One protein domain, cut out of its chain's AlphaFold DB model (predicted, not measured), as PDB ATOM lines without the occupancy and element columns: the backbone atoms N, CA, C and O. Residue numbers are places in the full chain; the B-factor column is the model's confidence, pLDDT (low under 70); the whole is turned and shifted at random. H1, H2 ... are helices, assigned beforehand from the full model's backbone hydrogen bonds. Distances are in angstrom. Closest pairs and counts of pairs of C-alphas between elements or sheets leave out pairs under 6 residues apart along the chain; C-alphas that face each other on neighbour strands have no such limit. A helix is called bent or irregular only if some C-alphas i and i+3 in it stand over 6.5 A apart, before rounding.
ATOM      1  N   ILE A 254      37.783 -26.042  14.201       55.53
ATOM      2  CA  ILE A 254      38.831 -26.313  13.248       55.53
ATOM      3  C   ILE A 254      39.665 -25.060  13.427       55.53
ATOM      4  O   ILE A 254      39.418 -24.040  12.786       55.53
ATOM      5  N   LEU A 255      40.496 -25.080  14.471       61.84
ATOM      6  CA  LEU A 255      41.436 -24.027  14.740       61.84
ATOM      7  C   LEU A 255      42.182 -23.915  13.424       61.84
ATOM      8  O   LEU A 255      42.541 -24.938  12.832       61.84
ATOM      9  N   GLU A 256      42.334 -22.696  12.921       72.94
ATOM     10  CA  GLU A 256      43.071 -22.471  11.678       72.94
ATOM     11  C   GLU A 256      44.434 -23.181  11.734       72.94
ATOM     12  O   GLU A 256      44.899 -23.694  10.724       72.94
ATOM     13  N   GLU A 257      44.974 -23.342  12.944       74.38
ATOM     14  CA  GLU A 257      46.091 -24.201  13.336       74.38
ATOM     15  C   GLU A 257      45.984 -25.656  12.832       74.38
ATOM     16  O   GLU A 257      46.880 -26.112  12.135       74.38
ATOM     17  N   HIS A 258      44.891 -26.385  13.079       72.69
ATOM     18  CA  HIS A 258      44.729 -27.787  12.645       72.69
ATOM     19  C   HIS A 258      44.603 -27.938  11.125       72.69
ATOM     20  O   HIS A 258      45.006 -28.947  10.534       72.69
ATOM     21  N   GLN A 259      44.018 -26.938  10.466       82.56
ATOM     22  CA  GLN A 259      44.000 -26.889   9.008       82.56
ATOM     23  C   GLN A 259      45.395 -26.543   8.464       82.56
ATOM     24  O   GLN A 259      45.835 -27.149   7.486       82.56
ATOM     25  N   ALA A 260      46.099 -25.607   9.102       83.81
ATOM     26  CA  ALA A 260      47.459 -25.224   8.752       83.81
ATOM     27  C   ALA A 260      48.441 -26.387   8.942       83.81
ATOM     28  O   ALA A 260      49.289 -26.590   8.083       83.81
ATOM     29  N   GLU A 261      48.287 -27.201   9.988       82.44
ATOM     30  CA  GLU A 261      49.069 -28.422  10.208       82.44
ATOM     31  C   GLU A 261      48.890 -29.425   9.066       82.44
ATOM     32  O   GLU A 261      49.880 -29.934   8.539       82.44
ATOM     33  N   LEU A 262      47.649 -29.668   8.626       84.25
ATOM     34  CA  LEU A 262      47.382 -30.533   7.475       84.25
ATOM     35  C   LEU A 262      48.014 -29.969   6.196       84.25
ATOM     36  O   LEU A 262      48.672 -30.702   5.460       84.25
ATOM     37  N   ILE A 263      47.844 -28.673   5.929       86.81
ATOM     38  CA  ILE A 263      48.435 -28.020   4.753       86.81
ATOM     39  C   ILE A 263      49.964 -28.097   4.808       86.81
ATOM     40  O   ILE A 263      50.591 -28.418   3.799       86.81
ATOM     41  N   ASN A 264      50.566 -27.850   5.972       86.88
ATOM     42  CA  ASN A 264      52.006 -27.924   6.167       86.88
ATOM     43  C   ASN A 264      52.510 -29.352   5.943       86.88
ATOM     44  O   ASN A 264      53.428 -29.546   5.156       86.88
ATOM     45  N   PHE A 265      51.846 -30.361   6.520       85.25
ATOM     46  CA  PHE A 265      52.154 -31.772   6.280       85.25
ATOM     47  C   PHE A 265      52.116 -32.117   4.786       85.25
ATOM     48  O   PHE A 265      53.065 -32.700   4.260       85.25
ATOM     49  N   LEU A 266      51.055 -31.731   4.077       86.69
ATOM     50  CA  LEU A 266      50.943 -31.973   2.638       86.69
ATOM     51  C   LEU A 266      52.039 -31.238   1.854       86.69
ATOM     52  O   LEU A 266      52.600 -31.799   0.917       86.69
ATOM     53  N   THR A 267      52.394 -30.024   2.272       88.19
ATOM     54  CA  THR A 267      53.448 -29.213   1.647       88.19
ATOM     55  C   THR A 267      54.830 -29.828   1.844       88.19
ATOM     56  O   THR A 267      55.546 -30.022   0.867       88.19
ATOM     57  N   THR A 268      55.190 -30.217   3.071       86.38
ATOM     58  CA  THR A 268      56.477 -30.861   3.388       86.38
ATOM     59  C   THR A 268      56.688 -32.156   2.601       86.38
ATOM     60  O   THR A 268      57.821 -32.518   2.302       86.38
ATOM     61  N   ASN A 269      55.604 -32.840   2.232       81.31
ATOM     62  CA  ASN A 269      55.655 -34.096   1.491       81.31
ATOM     63  C   ASN A 269      55.440 -33.938  -0.025       81.31
ATOM     64  O   ASN A 269      55.338 -34.946  -0.717       81.31
ATOM     65  N   ASN A 270      55.382 -32.710  -0.556       86.19
ATOM     66  CA  ASN A 270      55.097 -32.430  -1.971       86.19
ATOM     67  C   ASN A 270      53.760 -33.025  -2.471       86.19
ATOM     68  O   ASN A 270      53.672 -33.496  -3.599       86.19
ATOM     69  N   MET A 271      52.719 -33.000  -1.631       85.75
ATOM     70  CA  MET A 271      51.370 -33.524  -1.914       85.75
ATOM     71  C   MET A 271      50.300 -32.423  -1.817       85.75
ATOM     72  O   MET A 271      49.186 -32.640  -1.338       85.75
ATOM     73  N   THR A 272      50.642 -31.188  -2.189       85.12
ATOM     74  CA  THR A 272      49.733 -30.031  -2.080       85.12
ATOM     75  C   THR A 272      48.524 -30.131  -3.015       85.12
ATOM     76  O   THR A 272      47.456 -29.597  -2.711       85.12
ATOM     77  N   ASP A 273      48.660 -30.865  -4.115       84.88
ATOM     78  CA  ASP A 273      47.631 -31.169  -5.112       84.88
ATOM     79  C   ASP A 273      46.513 -32.088  -4.588       84.88
ATOM     80  O   ASP A 273      45.406 -32.089  -5.132       84.88
ATOM     81  N   VAL A 274      46.773 -32.809  -3.495       84.25
ATOM     82  CA  VAL A 274      45.820 -33.702  -2.824       84.25
ATOM     83  C   VAL A 274      44.823 -32.934  -1.947       84.25
ATOM     84  O   VAL A 274      43.682 -33.369  -1.764       84.25
ATOM     85  N   PHE A 275      45.203 -31.762  -1.422       85.56
ATOM     86  CA  PHE A 275      44.362 -31.015  -0.480       85.56
ATOM     87  C   PHE A 275      42.965 -30.662  -1.030       85.56
ATOM     88  O   PHE A 275      41.987 -30.875  -0.311       85.56
ATOM     89  N   PRO A 276      42.798 -30.192  -2.286       85.12
ATOM     90  CA  PRO A 276      41.474 -29.954  -2.859       85.12
ATOM     91  C   PRO A 276      40.586 -31.205  -2.885       85.12
ATOM     92  O   PRO A 276      39.394 -31.102  -2.594       85.12
ATOM     93  N   ALA A 277      41.152 -32.381  -3.186       82.94
ATOM     94  CA  ALA A 277      40.414 -33.641  -3.200       82.94
ATOM     95  C   ALA A 277      39.957 -34.024  -1.784       82.94
ATOM     96  O   ALA A 277      38.762 -34.234  -1.561       82.94
ATOM     97  N   LEU A 278      40.873 -33.995  -0.808       84.56
ATOM     98  CA  LEU A 278      40.566 -34.214   0.610       84.56
ATOM     99  C   LEU A 278      39.477 -33.259   1.109       84.56
ATOM    100  O   LEU A 278      38.472 -33.696   1.676       84.56
ATOM    101  N   LYS A 279      39.622 -31.963   0.816       84.81
ATOM    102  CA  LYS A 279      38.661 -30.929   1.197       84.81
ATOM    103  C   LYS A 279      37.290 -31.169   0.571       84.81
ATOM    104  O   LYS A 279      36.287 -31.073   1.274       84.81
ATOM    105  N   SER A 280      37.234 -31.516  -0.717       80.25
ATOM    106  CA  SER A 280      35.975 -31.814  -1.417       80.25
ATOM    107  C   SER A 280      35.240 -33.019  -0.826       80.25
ATOM    108  O   SER A 280      34.012 -33.038  -0.787       80.25
ATOM    109  N   PHE A 281      35.987 -33.986  -0.292       80.31
ATOM    110  CA  PHE A 281      35.432 -35.152   0.384       80.31
ATOM    111  C   PHE A 281      35.044 -34.876   1.848       80.31
ATOM    112  O   PHE A 281      34.279 -35.630   2.448       80.31
ATOM    113  N   GLY A 282      35.524 -33.772   2.426       81.75
ATOM    114  CA  GLY A 282      35.254 -33.361   3.805       81.75
ATOM    115  C   GLY A 282      36.357 -33.703   4.808       81.75
ATOM    116  O   GLY A 282      36.116 -33.650   6.013       81.75
ATOM    117  N   VAL A 283      37.561 -34.039   4.347       84.31
ATOM    118  CA  VAL A 283      38.776 -34.116   5.170       84.31
ATOM    119  C   VAL A 283      39.381 -32.711   5.221       84.31
ATOM    120  O   VAL A 283      39.963 -32.244   4.246       84.31
ATOM    121  N   LEU A 284      39.169 -32.001   6.332       81.88
ATOM    122  CA  LEU A 284      39.431 -30.560   6.426       81.88
ATOM    123  C   LEU A 284      40.661 -30.217   7.272       81.88
ATOM    124  O   LEU A 284      41.215 -29.134   7.114       81.88
ATOM    125  N   HIS A 285      41.082 -31.116   8.160       83.38
ATOM    126  CA  HIS A 285      42.168 -30.884   9.110       83.38
ATOM    127  C   HIS A 285      42.864 -32.195   9.507       83.38
ATOM    128  O   HIS A 285      42.406 -33.288   9.154       83.38
ATOM    129  N   ASP A 286      43.968 -32.089  10.248       76.62
ATOM    130  CA  ASP A 286      44.833 -33.211  10.635       76.62
ATOM    131  C   ASP A 286      44.078 -34.304  11.423       76.62
ATOM    132  O   ASP A 286      44.266 -35.492  11.179       76.62
ATOM    133  N   GLY A 287      43.144 -33.929  12.298       76.31
ATOM    134  CA  GLY A 287      42.281 -34.872  13.016       76.31
ATOM    135  C   GLY A 287      41.475 -35.811  12.105       76.31
ATOM    136  O   GLY A 287      41.393 -37.005  12.391       76.31
ATOM    137  N   HIS A 288      40.930 -35.326  10.979       84.25
ATOM    138  CA  HIS A 288      40.253 -36.198  10.003       84.25
ATOM    139  C   HIS A 288      41.238 -37.173   9.348       84.25
ATOM    140  O   HIS A 288      40.905 -38.338   9.138       84.25
ATOM    141  N   LEU A 289      42.463 -36.716   9.074       81.56
ATOM    142  CA  LEU A 289      43.524 -37.558   8.531       81.56
ATOM    143  C   LEU A 289      43.934 -38.652   9.527       81.56
ATOM    144  O   LEU A 289      44.075 -39.807   9.142       81.56
ATOM    145  N   ARG A 290      44.045 -38.320  10.818       77.81
ATOM    146  CA  ARG A 290      44.334 -39.298  11.879       77.81
ATOM    147  C   ARG A 290      43.237 -40.353  12.007       77.81
ATOM    148  O   ARG A 290      43.561 -41.519  12.194       77.81
ATOM    149  N   ILE A 291      41.962 -39.965  11.885       80.75
ATOM    150  CA  ILE A 291      40.840 -40.920  11.860       80.75
ATOM    151  C   ILE A 291      40.960 -41.837  10.647       80.75
ATOM    152  O   ILE A 291      40.861 -43.046  10.790       80.75
ATOM    153  N   LEU A 292      41.215 -41.284   9.460       82.44
ATOM    154  CA  LEU A 292      41.416 -42.091   8.259       82.44
ATOM    155  C   LEU A 292      42.559 -43.100   8.455       82.44
ATOM    156  O   LEU A 292      42.402 -44.271   8.135       82.44
ATOM    157  N   MET A 293      43.677 -42.668   9.038       80.31
ATOM    158  CA  MET A 293      44.833 -43.523   9.312       80.31
ATOM    159  C   MET A 293      44.603 -44.555  10.427       80.31
ATOM    160  O   MET A 293      45.372 -45.511  10.515       80.31
ATOM    161  N   SER A 294      43.595 -44.376  11.289       77.62
ATOM    162  CA  SER A 294      43.291 -45.313  12.379       77.62
ATOM    163  C   SER A 294      42.354 -46.450  11.971       77.62
ATOM    164  O   SER A 294      42.238 -47.426  12.715       77.62
ATOM    165  N   LEU A 295      41.700 -46.338  10.810       81.06
ATOM    166  CA  LEU A 295      40.892 -47.409  10.230       81.06
ATOM    167  C   LEU A 295      41.768 -48.604   9.842       81.06
ATOM    168  O   LEU A 295      42.964 -48.449   9.590       81.06
ATOM    169  N   ASP A 296      41.173 -49.793   9.744       86.69
ATOM    170  CA  ASP A 296      41.875 -50.940   9.171       86.69
ATOM    171  C   ASP A 296      42.116 -50.759   7.662       86.69
ATOM    172  O   ASP A 296      41.511 -49.910   7.009       86.69
ATOM    173  N   ASN A 297      43.040 -51.540   7.094       86.12
ATOM    174  CA  ASN A 297      43.455 -51.360   5.700       86.12
ATOM    175  C   ASN A 297      42.287 -51.478   4.708       86.12
ATOM    176  O   ASN A 297      42.294 -50.785   3.694       86.12
ATOM    177  N   HIS A 298      41.302 -52.331   5.004       87.94
ATOM    178  CA  HIS A 298      40.151 -52.542   4.136       87.94
ATOM    179  C   HIS A 298      39.211 -51.331   4.161       87.94
ATOM    180  O   HIS A 298      38.881 -50.792   3.105       87.94
ATOM    181  N   ASP A 299      38.864 -50.852   5.355       86.56
ATOM    182  CA  ASP A 299      38.042 -49.658   5.550       86.56
ATOM    183  C   ASP A 299      38.730 -48.409   4.976       86.56
ATOM    184  O   ASP A 299      38.084 -47.575   4.336       86.56
ATOM    185  N   GLN A 300      40.054 -48.293   5.142       86.94
ATOM    186  CA  GLN A 300      40.849 -47.243   4.501       86.94
ATOM    187  C   GLN A 300      40.691 -47.279   2.983       86.94
ATOM    188  O   GLN A 300      40.364 -46.255   2.386       86.94
ATOM    189  N   ASP A 301      40.907 -48.437   2.356       84.56
ATOM    190  CA  ASP A 301      40.787 -48.586   0.905       84.56
ATOM    191  C   ASP A 301      39.375 -48.233   0.422       84.56
ATOM    192  O   ASP A 301      39.225 -47.574  -0.606       84.56
ATOM    193  N   GLU A 302      38.335 -48.580   1.185       85.19
ATOM    194  CA  GLU A 302      36.957 -48.245   0.833       85.19
ATOM    195  C   GLU A 302      36.655 -46.739   0.947       85.19
ATOM    196  O   GLU A 302      36.014 -46.163   0.057       85.19
ATOM    197  N   VAL A 303      37.114 -46.071   2.013       85.00
ATOM    198  CA  VAL A 303      36.972 -44.610   2.148       85.00
ATOM    199  C   VAL A 303      37.711 -43.904   1.017       85.00
ATOM    200  O   VAL A 303      37.174 -42.982   0.397       85.00
ATOM    201  N   MET A 304      38.913 -44.379   0.704       82.19
ATOM    202  CA  MET A 304      39.742 -43.823  -0.353       82.19
ATOM    203  C   MET A 304      39.154 -44.060  -1.731       82.19
ATOM    204  O   MET A 304      39.149 -43.127  -2.523       82.19
ATOM    205  N   ALA A 305      38.572 -45.228  -2.011       82.06
ATOM    206  CA  ALA A 305      37.850 -45.484  -3.257       82.06
ATOM    207  C   ALA A 305      36.743 -44.443  -3.506       82.06
ATOM    208  O   ALA A 305      36.464 -44.094  -4.649       82.06
ATOM    209  N   GLY A 306      36.145 -43.900  -2.438       75.62
ATOM    210  CA  GLY A 306      35.187 -42.798  -2.522       75.62
ATOM    211  C   GLY A 306      35.806 -41.428  -2.834       75.62
ATOM    212  O   GLY A 306      35.150 -40.604  -3.467       75.62
ATOM    213  N   ILE A 307      37.049 -41.183  -2.409       77.62
ATOM    214  CA  ILE A 307      37.839 -39.986  -2.762       77.62
ATOM    215  C   ILE A 307      38.377 -40.109  -4.200       77.62
ATOM    216  O   ILE A 307      38.567 -39.115  -4.904       77.62
ATOM    217  N   LEU A 308      38.624 -41.344  -4.634       65.31
ATOM    218  CA  LEU A 308      39.328 -41.713  -5.851       65.31
ATOM    219  C   LEU A 308      38.455 -41.561  -7.104       65.31
ATOM    220  O   LEU A 308      37.770 -42.478  -7.544       65.31
ATOM    221  N   SER A 309      38.607 -40.417  -7.761       60.84
ATOM    222  CA  SER A 309      38.520 -40.319  -9.226       60.84
ATOM    223  C   SER A 309      39.857 -39.905  -9.868       60.84
ATOM    224  O   SER A 309      39.895 -39.598 -11.058       60.84
ATOM    225  N   ARG A 310      40.976 -39.922  -9.113       58.84
ATOM    226  CA  ARG A 310      42.307 -39.486  -9.577       58.84
ATOM    227  C   ARG A 310      43.447 -40.451  -9.168       58.84
ATOM    228  O   ARG A 310      43.411 -40.989  -8.065       58.84
ATOM    229  N   PRO A 311      44.456 -40.688 -10.033       61.56
ATOM    230  CA  PRO A 311      45.558 -41.634  -9.785       61.56
ATOM    231  C   PRO A 311      46.607 -41.167  -8.752       61.56
ATOM    232  O   PRO A 311      47.274 -42.002  -8.140       61.56
ATOM    233  N   ASP A 312      46.735 -39.860  -8.523       67.31
ATOM    234  CA  ASP A 312      47.608 -39.230  -7.511       67.31
ATOM    235  C   ASP A 312      47.276 -39.664  -6.068       67.31
ATOM    236  O   ASP A 312      48.159 -39.848  -5.226       67.31
ATOM    237  N   MET A 313      46.005 -39.943  -5.795       72.12
ATOM    238  CA  MET A 313      45.525 -40.354  -4.479       72.12
ATOM    239  C   MET A 313      45.995 -41.751  -4.038       72.12
ATOM    240  O   MET A 313      46.086 -42.019  -2.838       72.12
ATOM    241  N   MET A 314      46.345 -42.642  -4.973       69.88
ATOM    242  CA  MET A 314      46.940 -43.945  -4.634       69.88
ATOM    243  C   MET A 314      48.380 -43.790  -4.129       69.88
ATOM    244  O   MET A 314      48.785 -44.470  -3.182       69.88
ATOM    245  N   ALA A 315      49.147 -42.870  -4.724       72.31
ATOM    246  CA  ALA A 315      50.493 -42.531  -4.265       72.31
ATOM    247  C   ALA A 315      50.446 -41.874  -2.878       72.31
ATOM    248  O   ALA A 315      51.195 -42.277  -1.988       72.31
ATOM    249  N   PHE A 316      49.492 -40.961  -2.670       77.81
ATOM    250  CA  PHE A 316      49.208 -40.371  -1.363       77.81
ATOM    251  C   PHE A 316      48.930 -41.432  -0.289       77.81
ATOM    252  O   PHE A 316      49.505 -41.375   0.793       77.81
ATOM    253  N   MET A 317      48.116 -42.451  -0.585       75.62
ATOM    254  CA  MET A 317      47.819 -43.515   0.384       75.62
ATOM    255  C   MET A 317      49.007 -44.393   0.709       75.62
ATOM    256  O   MET A 317      49.226 -44.741   1.871       75.62
ATOM    257  N   LYS A 318      49.799 -44.743  -0.304       77.44
ATOM    258  CA  LYS A 318      51.049 -45.458  -0.076       77.44
ATOM    259  C   LYS A 318      51.956 -44.640   0.849       77.44
ATOM    260  O   LYS A 318      52.493 -45.188   1.808       77.44
ATOM    261  N   HIS A 319      52.050 -43.331   0.615       75.62
ATOM    262  CA  HIS A 319      52.817 -42.411   1.453       75.62
ATOM    263  C   HIS A 319      52.280 -42.329   2.886       75.62
ATOM    264  O   HIS A 319      53.053 -42.470   3.828       75.62
ATOM    265  N   LEU A 320      50.962 -42.202   3.073       74.44
ATOM    266  CA  LEU A 320      50.332 -42.206   4.397       74.44
ATOM    267  C   LEU A 320      50.560 -43.511   5.158       74.44
ATOM    268  O   LEU A 320      50.812 -43.470   6.358       74.44
ATOM    269  N   ARG A 321      50.500 -44.664   4.485       77.00
ATOM    270  CA  ARG A 321      50.789 -45.965   5.106       77.00
ATOM    271  C   ARG A 321      52.246 -46.060   5.544       77.00
ATOM    272  O   ARG A 321      52.524 -46.522   6.644       77.00
ATOM    273  N   HIS A 322      53.180 -45.575   4.728       73.81
ATOM    274  CA  HIS A 322      54.590 -45.511   5.123       73.81
ATOM    275  C   HIS A 322      54.825 -44.525   6.282       73.81
ATOM    276  O   HIS A 322      55.598 -44.820   7.198       73.81
ATOM    277  N   ALA A 323      54.117 -43.394   6.292       66.88
ATOM    278  CA  ALA A 323      54.159 -42.427   7.382       66.88
ATOM    279  C   ALA A 323      53.543 -42.983   8.681       66.88
ATOM    280  O   ALA A 323      54.112 -42.778   9.750       66.88
ATOM    281  N   SER A 324      52.440 -43.740   8.611       62.16
ATOM    282  CA  SER A 324      51.801 -44.340   9.794       62.16
ATOM    283  C   SER A 324      52.694 -45.387  10.459       62.16
ATOM    284  O   SER A 324      52.835 -45.382  11.682       62.16
ATOM    285  N   VAL A 325      53.372 -46.219   9.659       58.41
ATOM    286  CA  VAL A 325      54.330 -47.222  10.150       58.41
ATOM    287  C   VAL A 325      55.505 -46.546  10.862       58.41
ATOM    288  O   VAL A 325      55.951 -47.014  11.909       58.41
TER     289      VAL A 325
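What this domain is: This is residues 254 to 325 of the 440 residues of an uncharacterized protein of Moniliophthora roreri (strain MCA 2997) (UniProt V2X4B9). The longest helix, H5, runs beside H4 in opposite ways at one end of a rounded body, H1 makes the other end, and H2 and H3, apart from each other, bridge the two ends. The helices mostly cross steeply. The printed part has 72 residues with five named helices, H1 to H5 in chain order, and no named strand: all helix. It is compact, with a radius of gyration of the C-alphas of 11.4 A and spans of 31 by 23 by 22 A.

Where its parts are: H5, residues 312 to 325, is 20.5 A long and ends at C-alpha 325, (54.330, -47.222, 10.150). H4 is residues 297 to 307, 15.2 A. H3 is residues 286 to 294, 12.3 A. H2, residues 272 to 281, 15.4 A, is only just irregular: C-alphas 273 and 276 are 6.7 A apart. H1, residues 256 to 268, 17.9 A, begins at C-alpha 256, (43.071, -22.471, 11.678).

How they stand to each other: H5 and H4 are close but not clearly touching, at a shallow tilt of 31 degrees; their closest C-alphas, Ile 307 and Met 313, are 7.9 A apart. With residues 312 to 316 alone, H5 only just touches H2, with 3 pairs of C-alphas within 8 A, about perpendicular at 85 degrees; the closest are Val 274 and Met 313, 6.9 A. H1 touches H3 with residues 258 to 262 alone, at a steep tilt of 63 degrees; the closest C-alphas are Leu 262 and Asp 286, 4.9 A. H1 is apart from H4 and H5. Every O i to N i+4 pair is within hydrogen-bond range in H1, H3, H4 and H5; in H2, 4 of 6 are.

The domain as a whole: The farthest C-alphas, Glu 256 and His 298, are 31.1 A apart. The printed part has no cut, and its four links are tight. Mean pLDDT of the printed part is 78.7; residues 254 to 255, 308 to 312, 314 and 323 to 325 are under 70.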